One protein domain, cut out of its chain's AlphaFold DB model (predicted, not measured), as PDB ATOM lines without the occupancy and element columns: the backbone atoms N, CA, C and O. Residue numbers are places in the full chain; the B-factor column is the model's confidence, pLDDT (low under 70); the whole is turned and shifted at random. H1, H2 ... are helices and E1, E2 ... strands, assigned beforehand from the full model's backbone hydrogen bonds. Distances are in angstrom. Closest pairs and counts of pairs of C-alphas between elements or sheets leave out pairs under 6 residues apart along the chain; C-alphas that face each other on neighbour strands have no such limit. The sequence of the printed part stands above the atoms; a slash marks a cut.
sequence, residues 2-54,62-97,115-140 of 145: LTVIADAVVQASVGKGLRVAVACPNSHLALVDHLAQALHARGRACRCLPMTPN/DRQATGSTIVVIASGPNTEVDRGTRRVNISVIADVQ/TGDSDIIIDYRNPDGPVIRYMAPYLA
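Overview. This is residues 2 to 54, 62 to 97 and 115 to 140 of the 145 residues of an uncharacterized protein of Micromonospora rhizosphaerae (UniProt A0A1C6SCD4). A twisted wall of six strands has two helices, H1 and H2, packed over one face in two layers; short H3 follows edge strand E6 and touches H1. The 115 printed residues have three named helices and six named strands, in the order H1 E1 H2 E2 E3 E4 E5 E6 H3. The sheet, E2 E3 E1 E4 E5 E6, is mixed, and the class is mixed, helices and strands. The whole is compact, with a radius of gyration of the C-alphas of 13.9 A and spans of 40 by 33 by 25 A.

Along the chain. The strands are E1, residues 17 to 25, 26.2 A; E2, 47 to 50; E3, 68 to 75, 23.3 A; E4, 85 to 93, 25.9 A; E5, 120 to 123; and E6, 131 to 135. H1, residues 2 to 12, measures 15.3 A from C-alpha 2 at (83.056, 21.215, 39.695). H2, residues 30 to 40, measures 15.4 A; H3, 137 to 140, ends at C-alpha 140 at (75.139, 9.790, 40.912).

Arrangement. E1 is parallel to E4 (N 21 to O 88, 2.9 A) and antiparallel to E3 (N 22 to O 71, 2.8 A). E2 is antiparallel to E3 (N 49 to O 72, 2.7 A), E4 parallel to E5 (N 93 to O 122, 2.9 A), and E5 and E6 form a hairpin (N 123 to O 131, 2.8 A). E1, H2 and E2 make a split strand-helix-strand unit, two strands running the same way with E3 between them and a right-handed crossover. H2 lies over E3 at a height over the sheet of 9.2 A; H1 lies over E4 at a height of 8.4 A, and only just not over E5 as well, with 4 of its C-alphas falling on E4 and 2 on E5. H1 and H2 touch at a steep tilt of 49 degrees, the same way, the closest C-alphas being those of Ala 6 and Leu 39, 5.4 A. H3 touches H1 at Ala 8 and Leu 139, their closest C-alphas, 5.3 A, and only grazes the sheet. Every O i to N i+4 pair is within hydrogen-bond range in H1 and H2; H3 is too short for one.

Size, cuts and confidence. The C-alphas of Glu 80 and Pro 127, the two farthest apart, are 43.9 A apart. Residues 55 to 61 and 98 to 114 are not printed; the gaps are 16.3 A and 21.7 A between C-alphas. No link printed whole is long. Mean pLDDT of the printed part is 79.3, with residues 50 to 54, 62 to 68, 76 to 84, 96 to 97 and 115 to 116 under 70.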
ATOM      1  N   LEU A   2      82.603  21.643  41.036       87.56
ATOM      2  CA  LEU A   2      83.056  21.215  39.695       87.56
ATOM      3  C   LEU A   2      83.921  19.948  39.709       87.56
ATOM      4  O   LEU A   2      83.865  19.156  38.778       87.56
ATOM      5  N   THR A   3      84.673  19.731  40.788       89.12
ATOM      6  CA  THR A   3      85.412  18.491  41.037       89.12
ATOM      7  C   THR A   3      84.496  17.268  41.068       89.12
ATOM      8  O   THR A   3      84.724  16.343  40.305       89.12
ATOM      9  N   VAL A   4      83.417  17.313  41.856       90.88
ATOM     10  CA  VAL A   4      82.414  16.238  41.970       90.88
ATOM     11  C   VAL A   4      81.778  15.932  40.614       90.88
ATOM     12  O   VAL A   4      81.650  14.772  40.232       90.88
ATOM     13  N   ILE A   5      81.430  16.973  39.853       91.00
ATOM     14  CA  ILE A   5      80.884  16.822  38.498       91.00
ATOM     15  C   ILE A   5      81.909  16.155  37.579       91.00
ATOM     16  O   ILE A   5      81.581  15.201  36.879       91.00
ATOM     17  N   ALA A   6      83.156  16.626  37.592       91.56
ATOM     18  CA  ALA A   6      84.213  16.057  36.769       91.56
ATOM     19  C   ALA A   6      84.506  14.593  37.146       91.56
ATOM     20  O   ALA A   6      84.685  13.776  36.250       91.56
ATOM     21  N   ASP A   7      84.490  14.238  38.435       91.94
ATOM     22  CA  ASP A   7      84.636  12.855  38.905       91.94
ATOM     23  C   ASP A   7      83.514  11.961  38.359       91.94
ATOM     24  O   ASP A   7      83.793  10.947  37.715       91.94
ATOM     25  N   ALA A   8      82.252  12.371  38.524       90.94
ATOM     26  CA  ALA A   8      81.094  11.630  38.024       90.94
ATOM     27  C   ALA A   8      81.140  11.432  36.496       90.94
ATOM     28  O   ALA A   8      80.911  10.335  35.985       90.94
ATOM     29  N   VAL A   9      81.501  12.481  35.752       89.75
ATOM     30  CA  VAL A   9      81.613  12.442  34.287       89.75
ATOM     31  C   VAL A   9      82.749  11.523  33.822       89.75
ATOM     32  O   VAL A   9      82.589  10.763  32.860       89.75
ATOM     33  N   VAL A  10      83.903  11.564  34.490       88.75
ATOM     34  CA  VAL A  10      85.056  10.710  34.160       88.75
ATOM     35  C   VAL A  10      84.725   9.241  34.391       88.75
ATOM     36  O   VAL A  10      85.017   8.419  33.519       88.75
ATOM     37  N   GLN A  11      84.070   8.926  35.509       88.94
ATOM     38  CA  GLN A  11      83.634   7.567  35.831       88.94
ATOM     39  C   GLN A  11      82.598   7.051  34.827       88.94
ATOM     40  O   GLN A  11      82.767   5.981  34.242       88.94
ATOM     41  N   ALA A  12      81.578   7.852  34.512       86.62
ATOM     42  CA  ALA A  12      80.545   7.470  33.548       86.62
ATOM     43  C   ALA A  12      81.070   7.279  32.107       86.62
ATOM     44  O   ALA A  12      80.395   6.671  31.269       86.62
ATOM     45  N   SER A  13      82.264   7.799  31.803       86.81
ATOM     46  CA  SER A  13      82.921   7.704  30.493       86.81
ATOM     47  C   SER A  13      84.100   6.723  30.452       86.81
ATOM     48  O   SER A  13      84.851   6.706  29.472       86.81
ATOM     49  N   VAL A  14      84.306   5.885  31.474       85.31
ATOM     50  CA  VAL A  14      85.361   4.853  31.453       85.31
ATOM     51  C   VAL A  14      85.201   3.949  30.223       85.31
ATOM     52  O   VAL A  14      84.108   3.480  29.906       85.31
ATOM     53  N   GLY A  15      86.299   3.761  29.484       80.62
ATOM     54  CA  GLY A  15      86.325   2.969  28.248       80.62
ATOM     55  C   GLY A  15      85.586   3.587  27.052       80.62
ATOM     56  O   GLY A  15      85.432   2.921  26.033       80.62
ATOM     57  N   LYS A  16      85.121   4.838  27.161       82.88
ATOM     58  CA  LYS A  16      84.336   5.546  26.140       82.88
ATOM     59  C   LYS A  16      84.960   6.905  25.813       82.88
ATOM     60  O   LYS A  16      85.687   7.481  26.624       82.88
ATOM     61  N   GLY A  17      84.654   7.428  24.625       83.88
ATOM     62  CA  GLY A  17      84.828   8.853  24.333       83.88
ATOM     63  C   GLY A  17      83.905   9.691  25.221       83.88
ATOM     64  O   GLY A  17      82.919   9.175  25.747       83.88
ATOM     65  N   LEU A  18      84.194  10.977  25.393       86.38
ATOM     66  CA  LEU A  18      83.384  11.882  26.211       86.38
ATOM     67  C   LEU A  18      82.942  13.089  25.388       86.38
ATOM     68  O   LEU A  18      83.761  13.724  24.724       86.38
ATOM     69  N   ARG A  19      81.659  13.440  25.487       87.12
ATOM     70  CA  ARG A  19      81.104  14.682  24.947       87.12
ATOM     71  C   ARG A  19      80.177  15.314  25.978       87.12
ATOM     72  O   ARG A  19      79.094  14.803  26.230       87.12
ATOM     73  N   VAL A  20      80.599  16.427  26.557       88.00
ATOM     74  CA  VAL A  20      79.793  17.213  27.490       88.00
ATOM     75  C   VAL A  20      79.224  18.410  26.742       88.00
ATOM     76  O   VAL A  20      79.991  19.174  26.165       88.00
ATOM     77  N   ALA A  21      77.908  18.575  26.721       89.31
ATOM     78  CA  ALA A  21      77.262  19.791  26.239       89.31
ATOM     79  C   ALA A  21      76.853  20.635  27.447       89.31
ATOM     80  O   ALA A  21      76.180  20.133  28.340       89.31
ATOM     81  N   VAL A  22      77.274  21.895  27.489       87.69
ATOM     82  CA  VAL A  22      76.979  22.824  28.582       87.69
ATOM     83  C   VAL A  22      76.143  23.965  28.032       87.69
ATOM     84  O   VAL A  22      76.636  24.730  27.209       87.69
ATOM     85  N   ALA A  23      74.897  24.078  28.479       87.94
ATOM     86  CA  ALA A  23      74.045  25.231  28.235       87.94
ATOM     87  C   ALA A  23      74.187  26.198  29.415       87.94
ATOM     88  O   ALA A  23      73.796  25.866  30.537       87.94
ATOM     89  N   CYS A  24      74.769  27.376  29.187       83.62
ATOM     90  CA  CYS A  24      74.947  28.376  30.234       83.62
ATOM     91  C   CYS A  24      74.805  29.817  29.727       83.62
ATOM     92  O   CYS A  24      75.086  30.098  28.560       83.62
ATOM     93  N   PRO A  25      74.413  30.762  30.600       84.06
ATOM     94  CA  PRO A  25      74.483  32.186  30.292       84.06
ATOM     95  C   PRO A  25      75.908  32.628  29.932       84.06
ATOM     96  O   PRO A  25      76.882  32.118  30.486       84.06
ATOM     97  N   ASN A  26      76.040  33.636  29.067       80.94
ATOM     98  CA  ASN A  26      77.323  34.182  28.607       80.94
ATOM     99  C   ASN A  26      78.207  34.666  29.766       80.94
ATOM    100  O   ASN A  26      79.427  34.523  29.723       80.94
ATOM    101  N   SER A  27      77.589  35.181  30.832       80.62
ATOM    102  CA  SER A  27      78.269  35.578  32.072       80.62
ATOM    103  C   SER A  27      78.955  34.412  32.798       80.62
ATOM    104  O   SER A  27      79.828  34.638  33.629       80.62
ATOM    105  N   HIS A  28      78.595  33.169  32.473       85.56
ATOM    106  CA  HIS A  28      79.082  31.948  33.112       85.56
ATOM    107  C   HIS A  28      79.899  31.064  32.159       85.56
ATOM    108  O   HIS A  28      80.123  29.890  32.449       85.56
ATOM    109  N   LEU A  29      80.411  31.604  31.045       84.12
ATOM    110  CA  LEU A  29      81.273  30.846  30.125       84.12
ATOM    111  C   LEU A  29      82.558  30.337  30.794       84.12
ATOM    112  O   LEU A  29      83.002  29.233  30.486       84.12
ATOM    113  N   ALA A  30      83.092  31.062  31.783       86.94
ATOM    114  CA  ALA A  30      84.263  30.631  32.553       86.94
ATOM    115  C   ALA A  30      84.052  29.287  33.289       86.94
ATOM    116  O   ALA A  30      85.019  28.579  33.570       86.94
ATOM    117  N   LEU A  31      82.802  28.887  33.578       88.19
ATOM    118  CA  LEU A  31      82.512  27.553  34.123       88.19
ATOM    119  C   LEU A  31      82.950  26.446  33.161       88.19
ATOM    120  O   LEU A  31      83.422  25.407  33.618       88.19
ATOM    121  N   VAL A  32      82.805  26.653  31.852       88.31
ATOM    122  CA  VAL A  32      83.147  25.643  30.844       88.31
ATOM    123  C   VAL A  32      84.649  25.378  30.862       88.31
ATOM    124  O   VAL A  32      85.064  24.220  30.879       88.31
ATOM    125  N   ASP A  33      85.456  26.433  30.952       88.94
ATOM    126  CA  ASP A  33      86.914  26.320  31.030       88.94
ATOM    127  C   ASP A  33      87.356  25.640  32.328       88.94
ATOM    128  O   ASP A  33      88.163  24.708  32.302       88.94
ATOM    129  N   HIS A  34      86.770  26.026  33.467       91.19
ATOM    130  CA  HIS A  34      87.053  25.373  34.745       91.19
ATOM    131  C   HIS A  34      86.643  23.895  34.749       91.19
ATOM    132  O   HIS A  34      87.351  23.057  35.313       91.19
ATOM    133  N   LEU A  35      85.524  23.546  34.108       91.06
ATOM    134  CA  LEU A  35      85.088  22.160  33.966       91.06
ATOM    135  C   LEU A  35      86.042  21.369  33.062       91.06
ATOM    136  O   LEU A  35      86.440  20.263  33.424       91.06
ATOM    137  N   ALA A  36      86.463  21.935  31.930       89.75
ATOM    138  CA  ALA A  36      87.449  21.312  31.052       89.75
ATOM    139  C   ALA A  36      88.780  21.079  31.782       89.75
ATOM    140  O   ALA A  36      89.332  19.980  31.724       89.75
ATOM    141  N   GLN A  37      89.258  22.061  32.551       90.56
ATOM    142  CA  GLN A  37      90.460  21.921  33.374       90.56
ATOM    143  C   GLN A  37      90.299  20.837  34.451       90.56
ATOM    144  O   GLN A  37      91.211  20.036  34.666       90.56
ATOM    145  N   ALA A  38      89.138  20.764  35.104       92.06
ATOM    146  CA  ALA A  38      88.853  19.732  36.097       92.06
ATOM    147  C   ALA A  38      88.824  18.319  35.485       92.06
ATOM    148  O   ALA A  38      89.282  17.373  36.133       92.06
ATOM    149  N   LEU A  39      88.328  18.175  34.251       90.69
ATOM    150  CA  LEU A  39      88.370  16.926  33.481       90.69
ATOM    151  C   LEU A  39      89.808  16.572  33.061       90.69
ATOM    152  O   LEU A  39      90.222  15.420  33.212       90.69
ATOM    153  N   HIS A  40      90.604  17.558  32.629       88.50
ATOM    154  CA  HIS A  40      92.024  17.373  32.295       88.50
ATOM    155  C   HIS A  40      92.827  16.857  33.480       88.50
ATOM    156  O   HIS A  40      93.573  15.889  33.342       88.50
ATOM    157  N   ALA A  41      92.641  17.463  34.655       90.62
ATOM    158  CA  ALA A  41      93.313  17.052  35.886       90.62
ATOM    159  C   ALA A  41      93.002  15.595  36.282       90.62
ATOM    160  O   ALA A  41      93.769  14.979  37.014       90.62
ATOM    161  N   ARG A  42      91.902  15.026  35.769       89.31
ATOM    162  CA  ARG A  42      91.473  13.632  35.974       89.31
ATOM    163  C   ARG A  42      91.857  12.703  34.817       89.31
ATOM    164  O   ARG A  42      91.308  11.614  34.683       89.31
ATOM    165  N   GLY A  43      92.779  13.132  33.957       84.69
ATOM    166  CA  GLY A  43      93.306  12.319  32.862       84.69
ATOM    167  C   GLY A  43      92.434  12.294  31.607       84.69
ATOM    168  O   GLY A  43      92.675  11.483  30.713       84.69
ATOM    169  N   ARG A  44      91.432  13.175  31.492       84.31
ATOM    170  CA  ARG A  44      90.661  13.347  30.252       84.31
ATOM    171  C   ARG A  44      91.111  14.601  29.534       84.31
ATOM    172  O   ARG A  44      90.664  15.689  29.859       84.31
ATOM    173  N   ALA A  45      91.986  14.450  28.541       80.44
ATOM    174  CA  ALA A  45      92.343  15.549  27.653       80.44
ATOM    175  C   ALA A  45      91.112  15.946  26.825       80.44
ATOM    176  O   ALA A  45      90.655  15.197  25.959       80.44
ATOM    177  N   CYS A  46      90.562  17.106  27.128       81.81
ATOM    178  CA  CYS A  46      89.371  17.683  26.541       81.81
ATOM    179  C   CYS A  46      89.721  18.884  25.650       81.81
ATOM    180  O   CYS A  46      90.810  19.457  25.690       81.81
ATOM    181  N   ARG A  47      88.773  19.277  24.806       80.50
ATOM    182  CA  ARG A  47      88.814  20.535  24.057       80.50
ATOM    183  C   ARG A  47      87.455  21.201  24.169       80.50
ATOM    184  O   ARG A  47      86.443  20.532  23.953       80.50
ATOM    185  N   CYS A  48      87.443  22.489  24.494       81.38
ATOM    186  CA  CYS A  48      86.246  23.315  24.409       81.38
ATOM    187  C   CYS A  48      86.016  23.676  22.940       81.38
ATOM    188  O   CYS A  48      86.894  24.228  22.278       81.38
ATOM    189  N   LEU A  49      84.842  23.336  22.426       76.69
ATOM    190  CA  LEU A  49      84.394  23.652  21.083       76.69
ATOM    191  C   LEU A  49      83.191  24.592  21.208       76.69
ATOM    192  O   LEU A  49      82.167  24.181  21.771       76.69
ATOM    193  N   PRO A  50      83.276  25.834  20.704       67.38
ATOM    194  CA  PRO A  50      82.097  26.676  20.593       67.38
ATOM    195  C   PRO A  50      81.120  25.999  19.628       67.38
ATOM    196  O   PRO A  50      81.490  25.648  18.505       67.38
ATOM    197  N   MET A  51      79.881  25.768  20.061       65.69
ATOM    198  CA  MET A  51      78.862  25.229  19.168       65.69
ATOM    199  C   MET A  51      78.240  26.402  18.415       65.69
ATOM    200  O   MET A  51      77.434  27.144  18.969       65.69
ATOM    201  N   THR A  52      78.608  26.589  17.147       52.66
ATOM    202  CA  THR A  52      77.771  27.389  16.245       52.66
ATOM    203  C   THR A  52      76.443  26.650  16.096       52.66
ATOM    204  O   THR A  52      76.470  25.496  15.649       52.66
ATOM    205  N   PRO A  53      75.299  27.243  16.487       50.78
ATOM    206  CA  PRO A  53      74.006  26.601  16.312       50.78
ATOM    207  C   PRO A  53      73.838  26.271  14.831       50.78
ATOM    208  O   PRO A  53      73.983  27.132  13.963       50.78
ATOM    209  N   ASN A  54      73.613  24.996  14.531       43.56
ATOM    210  CA  ASN A  54      73.409  24.557  13.163       43.56
ATOM    211  C   ASN A  54      72.054  25.127  12.707       43.56
ATOM    212  O   ASN A  54      71.054  24.863  13.371       43.56
ATOM    213  N   ASP A  62      61.780  31.923  19.951       43.66
ATOM    214  CA  ASP A  62      61.563  32.136  21.389       43.66
ATOM    215  C   ASP A  62      62.694  31.615  22.294       43.66
ATOM    216  O   ASP A  62      62.810  32.040  23.442       43.66
ATOM    217  N   ARG A  63      63.573  30.718  21.813       45.25
ATOM    218  CA  ARG A  63      64.735  30.250  22.602       45.25
ATOM    219  C   ARG A  63      65.977  31.124  22.463       45.25
ATOM    220  O   ARG A  63      66.977  30.868  23.128       45.25
ATOM    221  N   GLN A  64      65.915  32.169  21.641       44.25
ATOM    222  CA  GLN A  64      66.958  33.186  21.534       44.25
ATOM    223  C   GLN A  64      66.735  34.327  22.542       44.25
ATOM    224  O   GLN A  64      67.149  35.462  22.309       44.25
ATOM    225  N   ALA A  65      66.090  34.018  23.673       43.81
ATOM    226  CA  ALA A  65      65.995  34.886  24.836       43.81
ATOM    227  C   ALA A  65      67.398  35.105  25.432       43.81
ATOM    228  O   ALA A  65      67.853  34.406  26.332       43.81
ATOM    229  N   THR A  66      68.102  36.062  24.834       53.09
ATOM    230  CA  THR A  66      69.047  36.973  25.476       53.09
ATOM    231  C   THR A  66      70.122  36.292  26.335       53.09
ATOM    232  O   THR A  66      70.094  36.321  27.561       53.09
ATOM    233  N   GLY A  67      71.141  35.731  25.672       59.16
ATOM    234  CA  GLY A  67      72.462  35.554  26.286       59.16
ATOM    235  C   GLY A  67      72.813  34.172  26.842       59.16
ATOM    236  O   GLY A  67      73.719  34.106  27.665       59.16
ATOM    237  N   SER A  68      72.161  33.088  26.411       65.06
ATOM    238  CA  SER A  68      72.582  31.710  26.729       65.06
ATOM    239  C   SER A  68      73.322  31.061  25.555       65.06
ATOM    240  O   SER A  68      72.866  31.132  24.413       65.06
ATOM    241  N   THR A  69      74.463  30.430  25.834       77.25
ATOM    242  CA  THR A  69      75.333  29.761  24.859       77.25
ATOM    243  C   THR A  69      75.468  28.279  25.197       77.25
ATOM    244  O   THR A  69      75.558  27.893  26.363       77.25
ATOM    245  N   ILE A  70      75.517  27.439  24.160       79.12
ATOM    246  CA  ILE A  70      75.860  26.021  24.290       79.12
ATOM    247  C   ILE A  70      77.331  25.834  23.917       79.12
ATOM    248  O   ILE A  70      77.747  26.162  22.804       79.12
ATOM    249  N   VAL A  71      78.123  25.272  24.828       82.06
ATOM    250  CA  VAL A  71      79.530  24.922  24.585       82.06
ATOM    251  C   VAL A  71      79.722  23.421  24.729       82.06
ATOM    252  O   VAL A  71      79.155  22.795  25.620       82.06
ATOM    253  N   VAL A  72      80.522  22.821  23.847       84.75
ATOM    254  CA  VAL A  72      80.781  21.379  23.853       84.75
ATOM    255  C   VAL A  72      82.209  21.106  24.309       84.75
ATOM    256  O   VAL A  72      83.155  21.574  23.690       84.75
ATOM    257  N   ILE A  73      82.381  20.296  25.349       82.56
ATOM    258  CA  ILE A  73      83.676  19.781  25.799       82.56
ATOM    259  C   ILE A  73      83.809  18.338  25.309       82.56
ATOM    260  O   ILE A  73      83.040  17.468  25.716       82.56
ATOM    261  N   ALA A  74      84.777  18.057  24.438       83.12
ATOM    262  CA  ALA A  74      84.966  16.722  23.862       83.12
ATOM    263  C   ALA A  74      86.333  16.118  24.217       83.12
ATOM    264  O   ALA A  74      87.331  16.835  24.232       83.12
ATOM    265  N   SER A  75      86.387  14.804  24.468       79.00
ATOM    266  CA  SER A  75      87.612  14.012  24.674       79.00
ATOM    267  C   SER A  75      87.537  12.678  23.918       79.00
ATOM    268  O   SER A  75      86.527  11.978  23.996       79.00
ATOM    269  N   GLY A  76      88.614  12.314  23.213       68.75
ATOM    270  CA  GLY A  76      88.711  11.103  22.382       68.75
ATOM    271  C   GLY A  76      88.818  11.398  20.874       68.75
ATOM    272  O   GLY A  76      88.623  12.543  20.461       68.75
ATOM    273  N   PRO A  77      89.181  10.400  20.043       54.56
ATOM    274  CA  PRO A  77      89.289  10.583  18.602       54.56
ATOM    275  C   PRO A  77      87.918  10.936  18.020       54.56
ATOM    276  O   PRO A  77      86.930  10.243  18.246       54.56
ATOM    277  N   ASN A  78      87.868  12.028  17.258       51.81
ATOM    278  CA  ASN A  78      86.659  12.583  16.641       51.81
ATOM    279  C   ASN A  78      86.139  11.729  15.461       51.81
ATOM    280  O   ASN A  78      85.420  12.222  14.596       51.81
ATOM    281  N   THR A  79      86.579  10.472  15.373       48.75
ATOM    282  CA  THR A  79      86.407   9.596  14.220       48.75
ATOM    283  C   THR A  79      85.508   8.427  14.585       48.75
ATOM    284  O   THR A  79      85.907   7.511  15.297       48.75
ATOM    285  N   GLU A  80      84.310   8.512  14.020       44.16
ATOM    286  CA  GLU A  80      83.412   7.426  13.652       44.16
ATOM    287  C   GLU A  80      82.724   6.618  14.761       44.16
ATOM    288  O   GLU A  80      83.295   5.848  15.524       44.16
ATOM    289  N   VAL A  81      81.396   6.731  14.692       46.97
ATOM    290  CA  VAL A  81      80.363   5.959  15.378       46.97
ATOM    291  C   VAL A  81      80.151   6.351  16.844       46.97
ATOM    292  O   VAL A  81      80.758   5.847  17.783       46.97
ATOM    293  N   ASP A  82      79.119   7.177  17.019       53.09
ATOM    294  CA  ASP A  82      78.397   7.558  18.244       53.09
ATOM    295  C   ASP A  82      78.107   6.404  19.239       53.09
ATOM    296  O   ASP A  82      77.698   6.640  20.371       53.09
ATOM    297  N   ARG A  83      78.361   5.143  18.860       56.59
ATOM    298  CA  ARG A  83      78.247   3.954  19.719       56.59
ATOM    299  C   ARG A  83      79.281   3.908  20.852       56.59
ATOM    300  O   ARG A  83      79.057   3.183  21.817       56.59
ATOM    301  N   GLY A  84      80.380   4.660  20.758       68.06
ATOM    302  CA  GLY A  84      81.468   4.649  21.748       68.06
ATOM    303  C   GLY A  84      81.568   5.882  22.651       68.06
ATOM    304  O   GLY A  84      82.478   5.931  23.475       68.06
ATOM    305  N   THR A  85      80.693   6.886  22.509       78.50
ATOM    306  CA  THR A  85      80.822   8.171  23.227       78.50
ATOM    307  C   THR A  85      79.782   8.306  24.333       78.50
ATOM    308  O   THR A  85      78.587   8.130  24.105       78.50
ATOM    309  N   ARG A  86      80.217   8.671  25.542       86.81
ATOM    310  CA  ARG A  86      79.321   9.099  26.615       86.81
ATOM    311  C   ARG A  86      78.975  10.571  26.429       86.81
ATOM    312  O   ARG A  86      79.855  11.428  26.507       86.81
ATOM    313  N   ARG A  87      77.694  10.843  26.182       87.25
ATOM    314  CA  ARG A  87      77.140  12.197  26.165       87.25
ATOM    315  C   ARG A  87      76.658  12.571  27.564       87.25
ATOM    316  O   ARG A  87      76.086  11.717  28.237       87.25
ATOM    317  N   VAL A  88      76.938  13.803  27.976       88.12
ATOM    318  CA  VAL A  88      76.460  14.390  29.235       88.12
ATOM    319  C   VAL A  88      75.983  15.812  28.953       88.12
ATOM    320  O   VAL A  88      76.755  16.628  28.455       88.12
ATOM    321  N   ASN A  89      74.734  16.119  29.279       90.19
ATOM    322  CA  ASN A  89      74.137  17.440  29.124       90.19
ATOM    323  C   ASN A  89      74.105  18.163  30.475       90.19
ATOM    324  O   ASN A  89      73.564  17.650  31.453       90.19
ATOM    325  N   ILE A  90      74.673  19.363  30.537       90.19
ATOM    326  CA  ILE A  90      74.736  20.194  31.740       90.19
ATOM    327  C   ILE A  90      73.985  21.493  31.476       90.19
ATOM    328  O   ILE A  90      74.299  22.208  30.526       90.19
ATOM    329  N   SER A  91      73.044  21.817  32.353       90.00
ATOM    330  CA  SER A  91      72.275  23.059  32.304       90.00
ATOM    331  C   SER A  91      72.654  23.953  33.480       90.00
ATOM    332  O   SER A  91      72.657  23.518  34.634       90.00
ATOM    333  N   VAL A  92      72.984  25.209  33.191       87.56
ATOM    334  CA  VAL A  92      73.341  26.212  34.197       87.56
ATOM    335  C   VAL A  92      72.207  27.210  34.352       87.56
ATOM    336  O   VAL A  92      71.786  27.863  33.398       87.56
ATOM    337  N   ILE A  93      71.752  27.337  35.588       87.31
ATOM    338  CA  ILE A  93      70.802  28.345  36.030       87.31
ATOM    339  C   ILE A  93      71.599  29.533  36.525       87.31
ATOM    340  O   ILE A  93      72.386  29.365  37.451       87.31
ATOM    341  N   ALA A  94      71.364  30.724  35.997       84.12
ATOM    342  CA  ALA A  94      71.786  31.948  36.662       84.12
ATOM    343  C   ALA A  94      70.707  33.011  36.497       84.12
ATOM    344  O   ALA A  94      69.913  32.944  35.555       84.12
ATOM    345  N   ASP A  95      70.686  33.980  37.409       75.00
ATOM    346  CA  ASP A  95      69.850  35.156  37.217       75.00
ATOM    347  C   ASP A  95      70.365  35.919  35.999       75.00
ATOM    348  O   ASP A  95      71.534  36.318  35.930       75.00
ATOM    349  N   VAL A  96      69.505  36.079  34.999       61.06
ATOM    350  CA  VAL A  96      69.805  36.961  33.881       61.06
ATOM    351  C   VAL A  96      69.477  38.350  34.393       61.06
ATOM    352  O   VAL A  96      68.301  38.701  34.481       61.06
ATOM    353  N   GLN A  97      70.496  39.132  34.761       49.78
ATOM    354  CA  GLN A  97      70.312  40.572  34.921       49.78
ATOM    355  C   GLN A  97      69.791  41.099  33.582       49.78
ATOM    356  O   GLN A  97      70.545  41.287  32.628       49.78
ATOM    357  N   THR A 115      65.347  21.415  29.841       50.91
ATOM    358  CA  THR A 115      65.103  20.407  28.804       50.91
ATOM    359  C   THR A 115      65.218  19.050  29.496       50.91
ATOM    360  O   THR A 115      66.240  18.813  30.150       50.91
ATOM    361  N   GLY A 116      64.184  18.205  29.418       57.25
ATOM    362  CA  GLY A 116      64.093  16.915  30.127       57.25
ATOM    363  C   GLY A 116      65.241  15.933  29.845       57.25
ATOM    364  O   GLY A 116      65.283  14.856  30.425       57.25
ATOM    365  N   ASP A 117      66.185  16.339  28.997       76.81
ATOM    366  CA  ASP A 117      67.419  15.662  28.624       76.81
ATOM    367  C   ASP A 117      68.662  16.148  29.407       76.81
ATOM    368  O   ASP A 117      69.783  15.793  29.042       76.81
ATOM    369  N   SER A 118      68.513  17.006  30.428       86.25
ATOM    370  CA  SER A 118      69.643  17.490  31.244       86.25
ATOM    371  C   SER A 118      70.095  16.419  32.231       86.25
ATOM    372  O   SER A 118      69.317  15.979  33.071       86.25
ATOM    373  N   ASP A 119      71.373  16.058  32.194       90.56
ATOM    374  CA  ASP A 119      71.954  15.077  33.110       90.56
ATOM    375  C   ASP A 119      72.468  15.718  34.402       90.56
ATOM    376  O   ASP A 119      72.561  15.056  35.432       90.56
ATOM    377  N   ILE A 120      72.819  17.005  34.362       90.81
ATOM    378  CA  ILE A 120      73.244  17.784  35.528       90.81
ATOM    379  C   ILE A 120      72.624  19.178  35.446       90.81
ATOM    380  O   ILE A 120      72.632  19.801  34.384       90.81
ATOM    381  N   ILE A 121      72.132  19.692  36.573       91.06
ATOM    382  CA  ILE A 121      71.625  21.064  36.688       91.06
ATOM    383  C   ILE A 121      72.383  21.795  37.802       91.06
ATOM    384  O   ILE A 121      72.405  21.326  38.944       91.06
ATOM    385  N   ILE A 122      72.982  22.945  37.480       90.62
ATOM    386  CA  ILE A 122      73.794  23.763  38.398       90.62
ATOM    387  C   ILE A 122      73.139  25.128  38.612       90.62
ATOM    388  O   ILE A 122      73.088  25.914  37.669       90.62
ATOM    389  N   ASP A 123      72.692  25.430  39.835       89.88
ATOM    390  CA  ASP A 123      72.029  26.690  40.193       89.88
ATOM    391  C   ASP A 123      72.979  27.718  40.802       89.88
ATOM    392  O   ASP A 123      73.518  27.492  41.882       89.88
ATOM    393  N   TYR A 124      73.152  28.848  40.115       88.94
ATOM    394  CA  TYR A 124      73.933  30.008  40.554       88.94
ATOM    395  C   TYR A 124      73.095  31.094  41.236       88.94
ATOM    396  O   TYR A 124      73.657  32.091  41.673       88.94
ATOM    397  N   ARG A 125      71.770  30.936  41.357       86.31
ATOM    398  CA  ARG A 125      70.923  31.925  42.054       86.31
ATOM    399  C   ARG A 125      71.045  31.854  43.576       86.31
ATOM    400  O   ARG A 125      70.502  32.705  44.271       86.31
ATOM    401  N   ASN A 126      71.712  30.828  44.104       80.44
ATOM    402  CA  ASN A 126      71.909  30.694  45.538       80.44
ATOM    403  C   ASN A 126      72.996  31.687  46.016       80.44
ATOM    404  O   ASN A 126      74.125  31.620  45.520       80.44
ATOM    405  N   PRO A 127      72.688  32.582  46.976       81.00
ATOM    406  CA  PRO A 127      73.654  33.542  47.513       81.00
ATOM    407  C   PRO A 127      74.854  32.886  48.212       81.00
ATOM    408  O   PRO A 127      75.924  33.488  48.261       81.00
ATOM    409  N   ASP A 128      74.712  31.650  48.693       86.06
ATOM    410  CA  ASP A 128      75.793  30.886  49.330       86.06
ATOM    411  C   ASP A 128      76.767  30.258  48.311       86.06
ATOM    412  O   ASP A 128      77.753  29.616  48.682       86.06
ATOM    413  N   GLY A 129      76.505  30.441  47.013       83.56
ATOM    414  CA  GLY A 129      77.311  29.931  45.910       83.56
ATOM    415  C   GLY A 129      76.605  28.848  45.089       83.56
ATOM    416  O   GLY A 129      75.483  28.443  45.395       83.56
ATOM    417  N   PRO A 130      77.244  28.364  44.011       88.50
ATOM    418  CA  PRO A 130      76.592  27.468  43.072       88.50
ATOM    419  C   PRO A 130      76.315  26.090  43.680       88.50
ATOM    420  O   PRO A 130      77.186  25.489  44.318       88.50
ATOM    421  N   VAL A 131      75.118  25.562  43.418       91.38
ATOM    422  CA  VAL A 131      74.658  24.264  43.934       91.38
ATOM    423  C   VAL A 131      74.244  23.313  42.816       91.38
ATOM    424  O   VAL A 131      73.672  23.718  41.807       91.38
ATOM    425  N   ILE A 132      74.492  22.014  42.999       91.19
ATOM    426  CA  ILE A 132      73.984  20.972  42.094       91.19
ATOM    427  C   ILE A 132      72.540  20.682  42.502       91.19
ATOM    428  O   ILE A 132      72.307  20.107  43.562       91.19
ATOM    429  N   ARG A 133      71.567  21.081  41.679       90.31
ATOM    430  CA  ARG A 133      70.140  20.810  41.941       90.31
ATOM    431  C   ARG A 133      69.703  19.434  41.481       90.31
ATOM    432  O   ARG A 133      68.755  18.881  42.026       90.31
ATOM    433  N   TYR A 134      70.370  18.916  40.461       90.50
ATOM    434  CA  TYR A 134      70.070  17.617  39.890       90.50
ATOM    435  C   TYR A 134      71.335  16.993  39.315       90.50
ATOM    436  O   TYR A 134      72.151  17.680  38.698       90.50
ATOM    437  N   MET A 135      71.463  15.686  39.507       91.12
ATOM    438  CA  MET A 135      72.447  14.839  38.854       91.12
ATOM    439  C   MET A 135      71.757  13.520  38.511       91.12
ATOM    440  O   MET A 135      71.147  12.894  39.380       91.12
ATOM    441  N   ALA A 136      71.828  13.112  37.247       89.75
ATOM    442  CA  ALA A 136      71.169  11.913  36.765       89.75
ATOM    443  C   ALA A 136      71.664  10.675  37.536       89.75
ATOM    444  O   ALA A 136      72.862  10.576  37.817       89.75
ATOM    445  N   PRO A 137      70.795   9.691  37.836       87.50
ATOM    446  CA  PRO A 137      71.155   8.541  38.670       87.50
ATOM    447  C   PRO A 137      72.384   7.767  38.188       87.50
ATOM    448  O   PRO A 137      73.173   7.296  38.991       87.50
ATOM    449  N   TYR A 138      72.602   7.678  36.876       86.69
ATOM    450  CA  TYR A 138      73.764   6.984  36.321       86.69
ATOM    451  C   TYR A 138      75.095   7.736  36.527       86.69
ATOM    452  O   TYR A 138      76.157   7.148  36.339       86.69
ATOM    453  N   LEU A 139      75.043   9.039  36.825       86.44
ATOM    454  CA  LEU A 139      76.189   9.863  37.228       86.44
ATOM    455  C   LEU A 139      76.342   9.867  38.750       86.44
ATOM    456  O   LEU A 139      77.458   9.944  39.252       86.44
ATOM    457  N   ALA A 140      75.213   9.793  39.459       80.19
ATOM    458  CA  ALA A 140      75.139   9.790  40.912       80.19
ATOM    459  C   ALA A 140      75.376   8.408  41.540       80.19
ATOM    460  O   ALA A 140      75.526   8.343  42.754       80.19
TER     461      ALA A 140